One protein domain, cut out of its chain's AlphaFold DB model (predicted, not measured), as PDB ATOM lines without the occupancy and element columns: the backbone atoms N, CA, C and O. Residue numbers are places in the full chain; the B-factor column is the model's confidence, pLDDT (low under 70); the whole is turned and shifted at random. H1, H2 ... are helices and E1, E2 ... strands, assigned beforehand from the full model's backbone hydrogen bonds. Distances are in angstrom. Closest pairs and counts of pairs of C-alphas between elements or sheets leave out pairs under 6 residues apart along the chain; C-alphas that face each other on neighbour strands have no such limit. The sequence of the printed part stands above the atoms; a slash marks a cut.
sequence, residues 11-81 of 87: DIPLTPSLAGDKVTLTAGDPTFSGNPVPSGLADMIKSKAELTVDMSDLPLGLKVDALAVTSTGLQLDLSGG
ATOM      1  N   ASP A  11     212.774 161.602 106.238       77.06
ATOM      2  CA  ASP A  11     214.134 161.131 106.046       77.06
ATOM      3  C   ASP A  11     214.212 160.375 104.724       77.06
ATOM      4  O   ASP A  11     213.576 159.335 104.540       77.06
ATOM      5  N   ILE A  12     214.993 160.914 103.792       79.12
ATOM      6  CA  ILE A  12     215.213 160.326 102.471       79.12
ATOM      7  C   ILE A  12     216.687 159.921 102.404       79.12
ATOM      8  O   ILE A  12     217.551 160.805 102.377       79.12
ATOM      9  N   PRO A  13     217.013 158.618 102.398       79.00
ATOM     10  CA  PRO A  13     218.383 158.187 102.181       79.00
ATOM     11  C   PRO A  13     218.782 158.518 100.740       79.00
ATOM     12  O   PRO A  13     218.088 158.145  99.798       79.00
ATOM     13  N   LEU A  14     219.892 159.233 100.570       80.62
ATOM     14  CA  LEU A  14     220.455 159.556  99.261       80.62
ATOM     15  C   LEU A  14     221.785 158.830  99.111       80.62
ATOM     16  O   LEU A  14     222.677 158.994  99.943       80.62
ATOM     17  N   THR A  15     221.917 158.067  98.032       82.38
ATOM     18  CA  THR A  15     223.158 157.385  97.677       82.38
ATOM     19  C   THR A  15     223.775 158.091  96.474       82.38
ATOM     20  O   THR A  15     223.235 158.000  95.370       82.38
ATOM     21  N   PRO A  16     224.885 158.820  96.661       81.44
ATOM     22  CA  PRO A  16     225.621 159.412  95.560       81.44
ATOM     23  C   PRO A  16     226.488 158.356  94.869       81.44
ATOM     24  O   PRO A  16     227.072 157.483  95.509       81.44
ATOM     25  N   SER A  17     226.592 158.462  93.553       83.00
ATOM     26  CA  SER A  17     227.420 157.603  92.713       83.00
ATOM     27  C   SER A  17     228.095 158.435  91.629       83.00
ATOM     28  O   SER A  17     227.496 159.369  91.096       83.00
ATOM     29  N   LEU A  18     229.348 158.101  91.323       82.06
ATOM     30  CA  LEU A  18     230.116 158.697  90.235       82.06
ATOM     31  C   LEU A  18     230.282 157.655  89.128       82.06
ATOM     32  O   LEU A  18     230.792 156.563  89.376       82.06
ATOM     33  N   ALA A  19     229.857 157.997  87.916       81.44
ATOM     34  CA  ALA A  19     230.012 157.173  86.727       81.44
ATOM     35  C   ALA A  19     230.628 158.021  85.609       81.44
ATOM     36  O   ALA A  19     229.925 158.769  84.929       81.44
ATOM     37  N   GLY A  20     231.950 157.919  85.443       79.19
ATOM     38  CA  GLY A  20     232.702 158.794  84.538       79.19
ATOM     39  C   GLY A  20     232.568 160.253  84.970       79.19
ATOM     40  O   GLY A  20     232.822 160.570  86.128       79.19
ATOM     41  N   ASP A  21     232.092 161.106  84.068       77.44
ATOM     42  CA  ASP A  21     231.873 162.539  84.303       77.44
ATOM     43  C   ASP A  21     230.452 162.862  84.799       77.44
ATOM     44  O   ASP A  21     229.986 163.996  84.707       77.44
ATOM     45  N   LYS A  22     229.713 161.871  85.309       82.06
ATOM     46  CA  LYS A  22     228.346 162.067  85.802       82.06
ATOM     47  C   LYS A  22     228.221 161.655  87.260       82.06
ATOM     48  O   LYS A  22     228.478 160.505  87.619       82.06
ATOM     49  N   VAL A  23     227.742 162.580  88.091       83.00
ATOM     50  CA  VAL A  23     227.328 162.279  89.466       83.00
ATOM     51  C   VAL A  23     225.819 162.095  89.502       83.00
ATOM     52  O   VAL A  23     225.063 162.979  89.101       83.00
ATOM     53  N   THR A  24     225.384 160.947  90.008       83.62
ATOM     54  CA  THR A  24     223.970 160.611  90.193       83.62
ATOM     55  C   THR A  24     223.690 160.420  91.676       83.62
ATOM     56  O   THR A  24     224.338 159.604  92.330       83.62
ATOM     57  N   LEU A  25     222.718 161.158  92.207       83.06
ATOM     58  CA  LEU A  25     222.139 160.921  93.525       83.06
ATOM     59  C   LEU A  25     220.872 160.097  93.344       83.06
ATOM     60  O   LEU A  25     219.891 160.574  92.775       83.06
ATOM     61  N   THR A  26     220.891 158.873  93.860       83.81
ATOM     62  CA  THR A  26     219.725 157.993  93.874       83.81
ATOM     63  C   THR A  26     219.024 158.098  95.220       83.81
ATOM     64  O   THR A  26     219.652 157.939  96.270       83.81
ATOM     65  N   ALA A  27     217.718 158.349  95.191       81.94
ATOM     66  CA  ALA A  27     216.888 158.353  96.385       81.94
ATOM     67  C   ALA A  27     216.445 156.929  96.744       81.94
ATOM     68  O   ALA A  27     215.840 156.225  95.937       81.94
ATOM     69  N   GLY A  28     216.743 156.505  97.969       80.25
ATOM     70  CA  GLY A  28     216.195 155.285  98.549       80.25
ATOM     71  C   GLY A  28     214.794 155.509  99.120       80.25
ATOM     72  O   GLY A  28     214.146 156.527  98.872       80.25
ATOM     73  N   ASP A  29     214.295 154.530  99.870       82.31
ATOM     74  CA  ASP A  29     212.941 154.581 100.417       82.31
ATOM     75  C   ASP A  29     212.794 155.668 101.493       82.31
ATOM     76  O   ASP A  29     213.479 155.612 102.519       82.31
ATOM     77  N   PRO A  30     211.908 156.660 101.282       82.38
ATOM     78  CA  PRO A  30     211.679 157.701 102.259       82.38
ATOM     79  C   PRO A  30     210.931 157.145 103.468       82.38
ATOM     80  O   PRO A  30     209.998 156.342 103.352       82.38
ATOM     81  N   THR A  31     211.314 157.633 104.639       81.69
ATOM     82  CA  THR A  31     210.661 157.318 105.904       81.69
ATOM     83  C   THR A  31     210.171 158.595 106.568       81.69
ATOM     84  O   THR A  31     210.767 159.657 106.435       81.69
ATOM     85  N   PHE A  32     209.053 158.505 107.273       79.81
ATOM     86  CA  PHE A  32     208.515 159.581 108.088       79.81
ATOM     87  C   PHE A  32     208.522 159.123 109.540       79.81
ATOM     88  O   PHE A  32     207.816 158.179 109.904       79.81
ATOM     89  N   SER A  33     209.350 159.761 110.372       78.12
ATOM     90  CA  SER A  33     209.516 159.377 111.781       78.12
ATOM     91  C   SER A  33     209.824 157.873 111.954       78.12
ATOM     92  O   SER A  33     209.245 157.190 112.797       78.12
ATOM     93  N   GLY A  34     210.682 157.324 111.082       74.81
ATOM     94  CA  GLY A  34     211.066 155.906 111.078       74.81
ATOM     95  C   GLY A  34     210.055 154.936 110.449       74.81
ATOM     96  O   GLY A  34     210.340 153.745 110.370       74.81
ATOM     97  N   ASN A  35     208.900 155.414 109.972       78.75
ATOM     98  CA  ASN A  35     207.903 154.583 109.292       78.75
ATOM     99  C   ASN A  35     208.010 154.742 107.770       78.75
ATOM    100  O   ASN A  35     208.179 155.869 107.300       78.75
ATOM    101  N   PRO A  36     207.887 153.664 106.977       81.31
ATOM    102  CA  PRO A  36     207.909 153.768 105.524       81.31
ATOM    103  C   PRO A  36     206.746 154.631 105.027       81.31
ATOM    104  O   PRO A  36     205.602 154.494 105.468       81.31
ATOM    105  N   VAL A  37     207.052 155.533 104.101       84.69
ATOM    106  CA  VAL A  37     206.052 156.384 103.454       84.69
ATOM    107  C   VAL A  37     205.239 155.545 102.450       84.69
ATOM    108  O   VAL A  37     205.797 154.638 101.829       84.69
ATOM    109  N   PRO A  38     203.933 155.820 102.245       84.88
ATOM    110  CA  PRO A  38     203.134 155.124 101.239       84.88
ATOM    111  C   PRO A  38     203.776 155.179  99.849       84.88
ATOM    112  O   PRO A  38     204.254 156.234  99.439       84.88
ATOM    113  N   SER A  39     203.733 154.068  99.108       81.62
ATOM    114  CA  SER A  39     204.448 153.892  97.832       81.62
ATOM    115  C   SER A  39     204.216 155.026  96.831       81.62
ATOM    116  O   SER A  39     205.174 155.573  96.305       81.62
ATOM    117  N   GLY A  40     202.968 155.463  96.636       82.69
ATOM    118  CA  GLY A  40     202.664 156.563  95.712       82.69
ATOM    119  C   GLY A  40     203.316 157.897  96.095       82.69
ATOM    120  O   GLY A  40     203.739 158.651  95.224       82.69
ATOM    121  N   LEU A  41     203.442 158.183  97.394       82.25
ATOM    122  CA  LEU A  41     204.150 159.369  97.877       82.25
ATOM    123  C   LEU A  41     205.670 159.152  97.840       82.25
ATOM    124  O   LEU A  41     206.404 160.077  97.504       82.25
ATOM    125  N   ALA A  42     206.135 157.935  98.122       82.81
ATOM    126  CA  ALA A  42     207.540 157.570  98.026       82.81
ATOM    127  C   ALA A  42     208.083 157.742  96.600       82.81
ATOM    128  O   ALA A  42     209.114 158.386  96.439       82.81
ATOM    129  N   ASP A  43     207.378 157.261  95.576       84.56
ATOM    130  CA  ASP A  43     207.735 157.466  94.165       84.56
ATOM    131  C   ASP A  43     207.807 158.952  93.804       84.56
ATOM    132  O   ASP A  43     208.767 159.416  93.186       84.56
ATOM    133  N   MET A  44     206.821 159.733  94.253       82.19
ATOM    134  CA  MET A  44     206.778 161.167  93.979       82.19
ATOM    135  C   MET A  44     207.939 161.923  94.643       82.19
ATOM    136  O   MET A  44     208.463 162.882  94.080       82.19
ATOM    137  N   ILE A  45     208.343 161.494  95.842       81.56
ATOM    138  CA  ILE A  45     209.500 162.036  96.558       81.56
ATOM    139  C   ILE A  45     210.796 161.618  95.862       81.56
ATOM    140  O   ILE A  45     211.637 162.480  95.615       81.56
ATOM    141  N   LYS A  46     210.945 160.336  95.507       81.88
ATOM    142  CA  LYS A  46     212.126 159.804  94.811       81.88
ATOM    143  C   LYS A  46     212.371 160.556  93.507       81.88
ATOM    144  O   LYS A  46     213.437 161.138  93.354       81.88
ATOM    145  N   SER A  47     211.342 160.705  92.672       80.62
ATOM    146  CA  SER A  47     211.438 161.427  91.397       80.62
ATOM    147  C   SER A  47     211.872 162.895  91.541       80.62
ATOM    148  O   SER A  47     212.459 163.452  90.617       80.62
ATOM    149  N   LYS A  48     211.598 163.540  92.685       78.69
ATOM    150  CA  LYS A  48     212.051 164.914  92.967       78.69
ATOM    151  C   LYS A  48     213.413 164.992  93.652       78.69
ATOM    152  O   LYS A  48     214.032 166.053  93.628       78.69
ATOM    153  N   ALA A  49     213.827 163.923  94.319       75.81
ATOM    154  CA  ALA A  49     215.073 163.845  95.068       75.81
ATOM    155  C   ALA A  49     216.230 163.286  94.225       75.81
ATOM    156  O   ALA A  49     217.391 163.523  94.554       75.81
ATOM    157  N   GLU A  50     215.924 162.568  93.142       79.62
ATOM    158  CA  GLU A  50     216.899 162.155  92.143       79.62
ATOM    159  C   GLU A  50     217.525 163.380  91.471       79.62
ATOM    160  O   GLU A  50     216.845 164.221  90.881       79.62
ATOM    161  N   LEU A  51     218.851 163.473  91.560       80.25
ATOM    162  CA  LEU A  51     219.620 164.547  90.947       80.25
ATOM    163  C   LEU A  51     220.734 163.934  90.115       80.25
ATOM    164  O   LEU A  51     221.528 163.136  90.605       80.25
ATOM    165  N   THR A  52     220.808 164.342  88.855       81.38
ATOM    166  CA  THR A  52     221.923 164.008  87.974       81.38
ATOM    167  C   THR A  52     222.652 165.287  87.613       81.38
ATOM    168  O   THR A  52     222.043 166.221  87.094       81.38
ATOM    169  N   VAL A  53     223.953 165.315  87.877       80.75
ATOM    170  CA  VAL A  53     224.838 166.414  87.502       80.75
ATOM    171  C   VAL A  53     225.814 165.890  86.462       80.75
ATOM    172  O   VAL A  53     226.564 164.949  86.726       80.75
ATOM    173  N   ASP A  54     225.761 166.482  85.273       79.38
ATOM    174  CA  ASP A  54     226.697 166.204  84.190       79.38
ATOM    175  C   ASP A  54     227.888 167.158  84.289       79.38
ATOM    176  O   ASP A  54     227.709 168.368  84.429       79.38
ATOM    177  N   MET A  55     229.093 166.601  84.270       75.38
ATOM    178  CA  MET A  55     230.354 167.321  84.440       75.38
ATOM    179  C   MET A  55     231.252 167.179  83.210       75.38
ATOM    180  O   MET A  55     232.437 167.490  83.268       75.38
ATOM    181  N   SER A  56     230.685 166.750  82.080       72.94
ATOM    182  CA  SER A  56     231.426 166.569  80.827       72.94
ATOM    183  C   SER A  56     231.937 167.896  80.250       72.94
ATOM    184  O   SER A  56     232.881 167.901  79.466       72.94
ATOM    185  N   ASP A  57     231.321 169.019  80.640       70.69
ATOM    186  CA  ASP A  57     231.621 170.372  80.145       70.69
ATOM    187  C   ASP A  57     232.339 171.238  81.198       70.69
ATOM    188  O   ASP A  57     232.213 172.464  81.227       70.69
ATOM    189  N   LEU A  58     233.071 170.614  82.129       71.88
ATOM    190  CA  LEU A  58     233.823 171.386  83.112       71.88
ATOM    191  C   LEU A  58     234.926 172.220  82.425       71.88
ATOM    192  O   LEU A  58     235.670 171.714  81.576       71.88
ATOM    193  N   PRO A  59     235.075 173.507  82.801       68.19
ATOM    194  CA  PRO A  59     236.065 174.389  82.198       68.19
ATOM    195  C   PRO A  59     237.489 173.891  82.473       68.19
ATOM    196  O   PRO A  59     237.728 173.116  83.394       68.19
ATOM    197  N   LEU A  60     238.461 174.368  81.690       70.50
ATOM    198  CA  LEU A  60     239.892 174.060  81.869       70.50
ATOM    199  C   LEU A  60     240.247 172.561  81.761       70.50
ATOM    200  O   LEU A  60     241.291 172.133  82.251       70.50
ATOM    201  N   GLY A  61     239.392 171.759  81.113       67.31
ATOM    202  CA  GLY A  61     239.608 170.317  80.967       67.31
ATOM    203  C   GLY A  61     239.645 169.583  82.308       67.31
ATOM    204  O   GLY A  61     240.350 168.580  82.426       67.31
ATOM    205  N   LEU A  62     238.945 170.119  83.314       72.88
ATOM    206  CA  LEU A  62     238.815 169.505  84.629       72.88
ATOM    207  C   LEU A  62     238.125 168.144  84.501       72.88
ATOM    208  O   LEU A  62     237.098 168.018  83.838       72.88
ATOM    209  N   LYS A  63     238.692 167.139  85.163       76.00
ATOM    210  CA  LYS A  63     238.156 165.782  85.252       76.00
ATOM    211  C   LYS A  63     237.853 165.436  86.694       76.00
ATOM    212  O   LYS A  63     238.538 165.896  87.606       76.00
ATOM    213  N   VAL A  64     236.831 164.612  86.889       76.50
ATOM    214  CA  VAL A  64     236.479 164.114  88.215       76.50
ATOM    215  C   VAL A  64     237.402 162.960  88.593       76.50
ATOM    216  O   VAL A  64     237.426 161.940  87.907       76.50
ATOM    217  N   ASP A  65     238.126 163.106  89.700       76.88
ATOM    218  CA  ASP A  65     238.981 162.050  90.252       76.88
ATOM    219  C   ASP A  65     238.266 161.262  91.349       76.88
ATOM    220  O   ASP A  65     238.323 160.031  91.381       76.88
ATOM    221  N   ALA A  66     237.578 161.961  92.258       77.94
ATOM    222  CA  ALA A  66     236.910 161.321  93.383       77.94
ATOM    223  C   ALA A  66     235.653 162.067  93.836       77.94
ATOM    224  O   ALA A  66     235.518 163.282  93.697       77.94
ATOM    225  N   LEU A  67     234.737 161.301  94.429       81.38
ATOM    226  CA  LEU A  67     233.525 161.782  95.080       81.38
ATOM    227  C   LEU A  67     233.502 161.254  96.516       81.38
ATOM    228  O   LEU A  67     233.557 160.043  96.733       81.38
ATOM    229  N   ALA A  68     233.387 162.153  97.492       79.94
ATOM    230  CA  ALA A  68     233.323 161.821  98.909       79.94
ATOM    231  C   ALA A  68     232.053 162.382  99.559       79.94
ATOM    232  O   ALA A  68     231.661 163.529  99.340       79.94
ATOM    233  N   VAL A  69     231.419 161.571 100.408       77.06
ATOM    234  CA  VAL A  69     230.311 162.014 101.262       77.06
ATOM    235  C   VAL A  69     230.889 162.500 102.580       77.06
ATOM    236  O   VAL A  69     231.519 161.733 103.307       77.06
ATOM    237  N   THR A  70     230.681 163.773 102.894       76.38
ATOM    238  CA  THR A  70     231.137 164.400 104.135       76.38
ATOM    239  C   THR A  70     229.957 164.660 105.071       76.38
ATOM    240  O   THR A  70     228.788 164.542 104.695       76.38
ATOM    241  N   SER A  71     230.243 165.035 106.320       70.62
ATOM    242  CA  SER A  71     229.209 165.380 107.308       70.62
ATOM    243  C   SER A  71     228.379 166.609 106.917       70.62
ATOM    244  O   SER A  71     227.272 166.783 107.427       70.62
ATOM    245  N   THR A  72     228.889 167.445 106.010       73.62
ATOM    246  CA  THR A  72     228.247 168.687 105.563       73.62
ATOM    247  C   THR A  72     227.704 168.618 104.137       73.62
ATOM    248  O   THR A  72     226.996 169.536 103.731       73.62
ATOM    249  N   GLY A  73     227.997 167.565 103.367       73.81
ATOM    250  CA  GLY A  73     227.508 167.441 101.995       73.81
ATOM    251  C   GLY A  73     228.330 166.495 101.129       73.81
ATOM    252  O   GLY A  73     228.844 165.482 101.597       73.81
ATOM    253  N   LEU A  74     228.424 166.823  99.843       78.31
ATOM    254  CA  LEU A  74     229.250 166.108  98.875       78.31
ATOM    255  C   LEU A  74     230.503 166.932  98.589       78.31
ATOM    256  O   LEU A  74     230.405 168.129  98.325       78.31
ATOM    257  N   GLN A  75     231.662 166.286  98.641       79.38
ATOM    258  CA  GLN A  75     232.928 166.841  98.185       79.38
ATOM    259  C   GLN A  75     233.332 166.139  96.894       79.38
ATOM    260  O   GLN A  75     233.251 164.914  96.795       79.38
ATOM    261  N   LEU A  76     233.753 166.931  95.916       78.50
ATOM    262  CA  LEU A  76     234.213 166.456  94.624       78.50
ATOM    263  C   LEU A  76     235.659 166.904  94.427       78.50
ATOM    264  O   LEU A  76     235.945 168.099  94.507       78.50
ATOM    265  N   ASP A  77     236.543 165.951  94.166       80.25
ATOM    266  CA  ASP A  77     237.935 166.216  93.835       80.25
ATOM    267  C   ASP A  77     238.082 166.237  92.313       80.25
ATOM    268  O   ASP A  77     237.751 165.270  91.619       80.25
ATOM    269  N   LEU A  78     238.544 167.380  91.804       81.69
ATOM    270  CA  LEU A  78     238.735 167.638  90.381       81.69
ATOM    271  C   LEU A  78     240.224 167.805  90.086       81.69
ATOM    272  O   LEU A  78     240.903 168.579  90.763       81.69
ATOM    273  N   SER A  79     240.719 167.146  89.042       74.75
ATOM    274  CA  SER A  79     242.052 167.400  88.497       74.75
ATOM    275  C   SER A  79     241.954 168.160  87.182       74.75
ATOM    276  O   SER A  79     241.185 167.820  86.285       74.75
ATOM    277  N   GLY A  80     242.719 169.245  87.074       70.44
ATOM    278  CA  GLY A  80     242.830 170.028  85.847       70.44
ATOM    279  C   GLY A  80     244.039 169.613  85.027       70.44
ATOM    280  O   GLY A  80     245.075 169.228  85.573       70.44
ATOM    281  N   GLY A  81     243.930 169.755  83.707       65.31
ATOM    282  CA  GLY A  81     245.115 169.852  82.859       65.31
ATOM    283  C   GLY A  81     245.915 171.129  83.172       65.31
ATOM    284  O   GLY A  81     245.406 172.023  83.852       65.31
TER     285      GLY A  81
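Overview. This is residues 11 to 81 of the 87 residues of an uncharacterized protein of Streptomyces sp. CB02009 (UniProt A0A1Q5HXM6). A small antiparallel sheet of three strands, E1, E2 and E3, has a single helix, H1, toward one end of a long, loose model and a separate two-stranded hairpin, E4 and E5, toward the other. H1 only grazes the sheet, and of the hairpin it is E4 that comes near the sheet's strand E1. The printed part has 71 residues with one named helix and five named strands, in the order E1 E2 H1 E3 E4 E5; the larger sheet runs E1 - E2 - E3, and the class is mixed, helices and strands. The whole is loose, with a radius of gyration of the C-alphas of 15.1 A, and has the outline of a rod that spans 48 by 23 by 14 A.

Along the chain. In the larger sheet, E1 is residues 14 to 19, 15.9 A long, and begins at C-alpha 14 at (220.455, 159.556, 99.261). E2 is residues 22 to 27, 16.0 A, and E3 is residues 51 to 54, 9.9 A. H1 is residues 39 to 49, 14.8 A, with C-alpha 39 at (204.448, 153.892, 97.832). E4 is residues 63 to 70, 20.2 A, and E5 is residues 73 to 79, 19.8 A, ending at C-alpha 79 at (242.052, 167.400, 88.497).

Arrangement. E2 is the inner strand of the larger sheet, and E1 and E3 are its edge strands. E1 and E2 form a hairpin, antiparallel at 156 degrees, with N 17 and O 24 at 2.8 A. E2 and E3 are antiparallel at 177 degrees, with N 25 and O 51 at 2.8 A. H1 is on this sheet but only grazes it, with its residues 42 to 49; the closest C-alphas of H1 and E2 are those of Lys 46 and Ala 27, 5.2 A apart. Every O i to N i+4 pair of H1 is within hydrogen-bond range. E4 and E5 form the second hairpin, antiparallel at 157 degrees, with N 68 and O 75 at 2.9 A. The closest C-alphas of E1 and E4 are those of Leu 18 and Leu 67, 6.7 A apart. E1 and E5 are only just apart, at 8.3 A. H1 is apart from both E4 and E5.

Size, cuts and confidence. The two C-alphas farthest apart, those of Pro 38 and Gly 81, are 48.1 A from each other. The printed part has no cut. The link from E2 to H1, with 11 residues, is long; within it residues 31 to 32 pair with residues 35 to 36, antiparallel. The link from E3 to E4, with 8 residues, is short. The mean pLDDT of the printed part is 78.6, and residues 59, 61 and 81 are under 70.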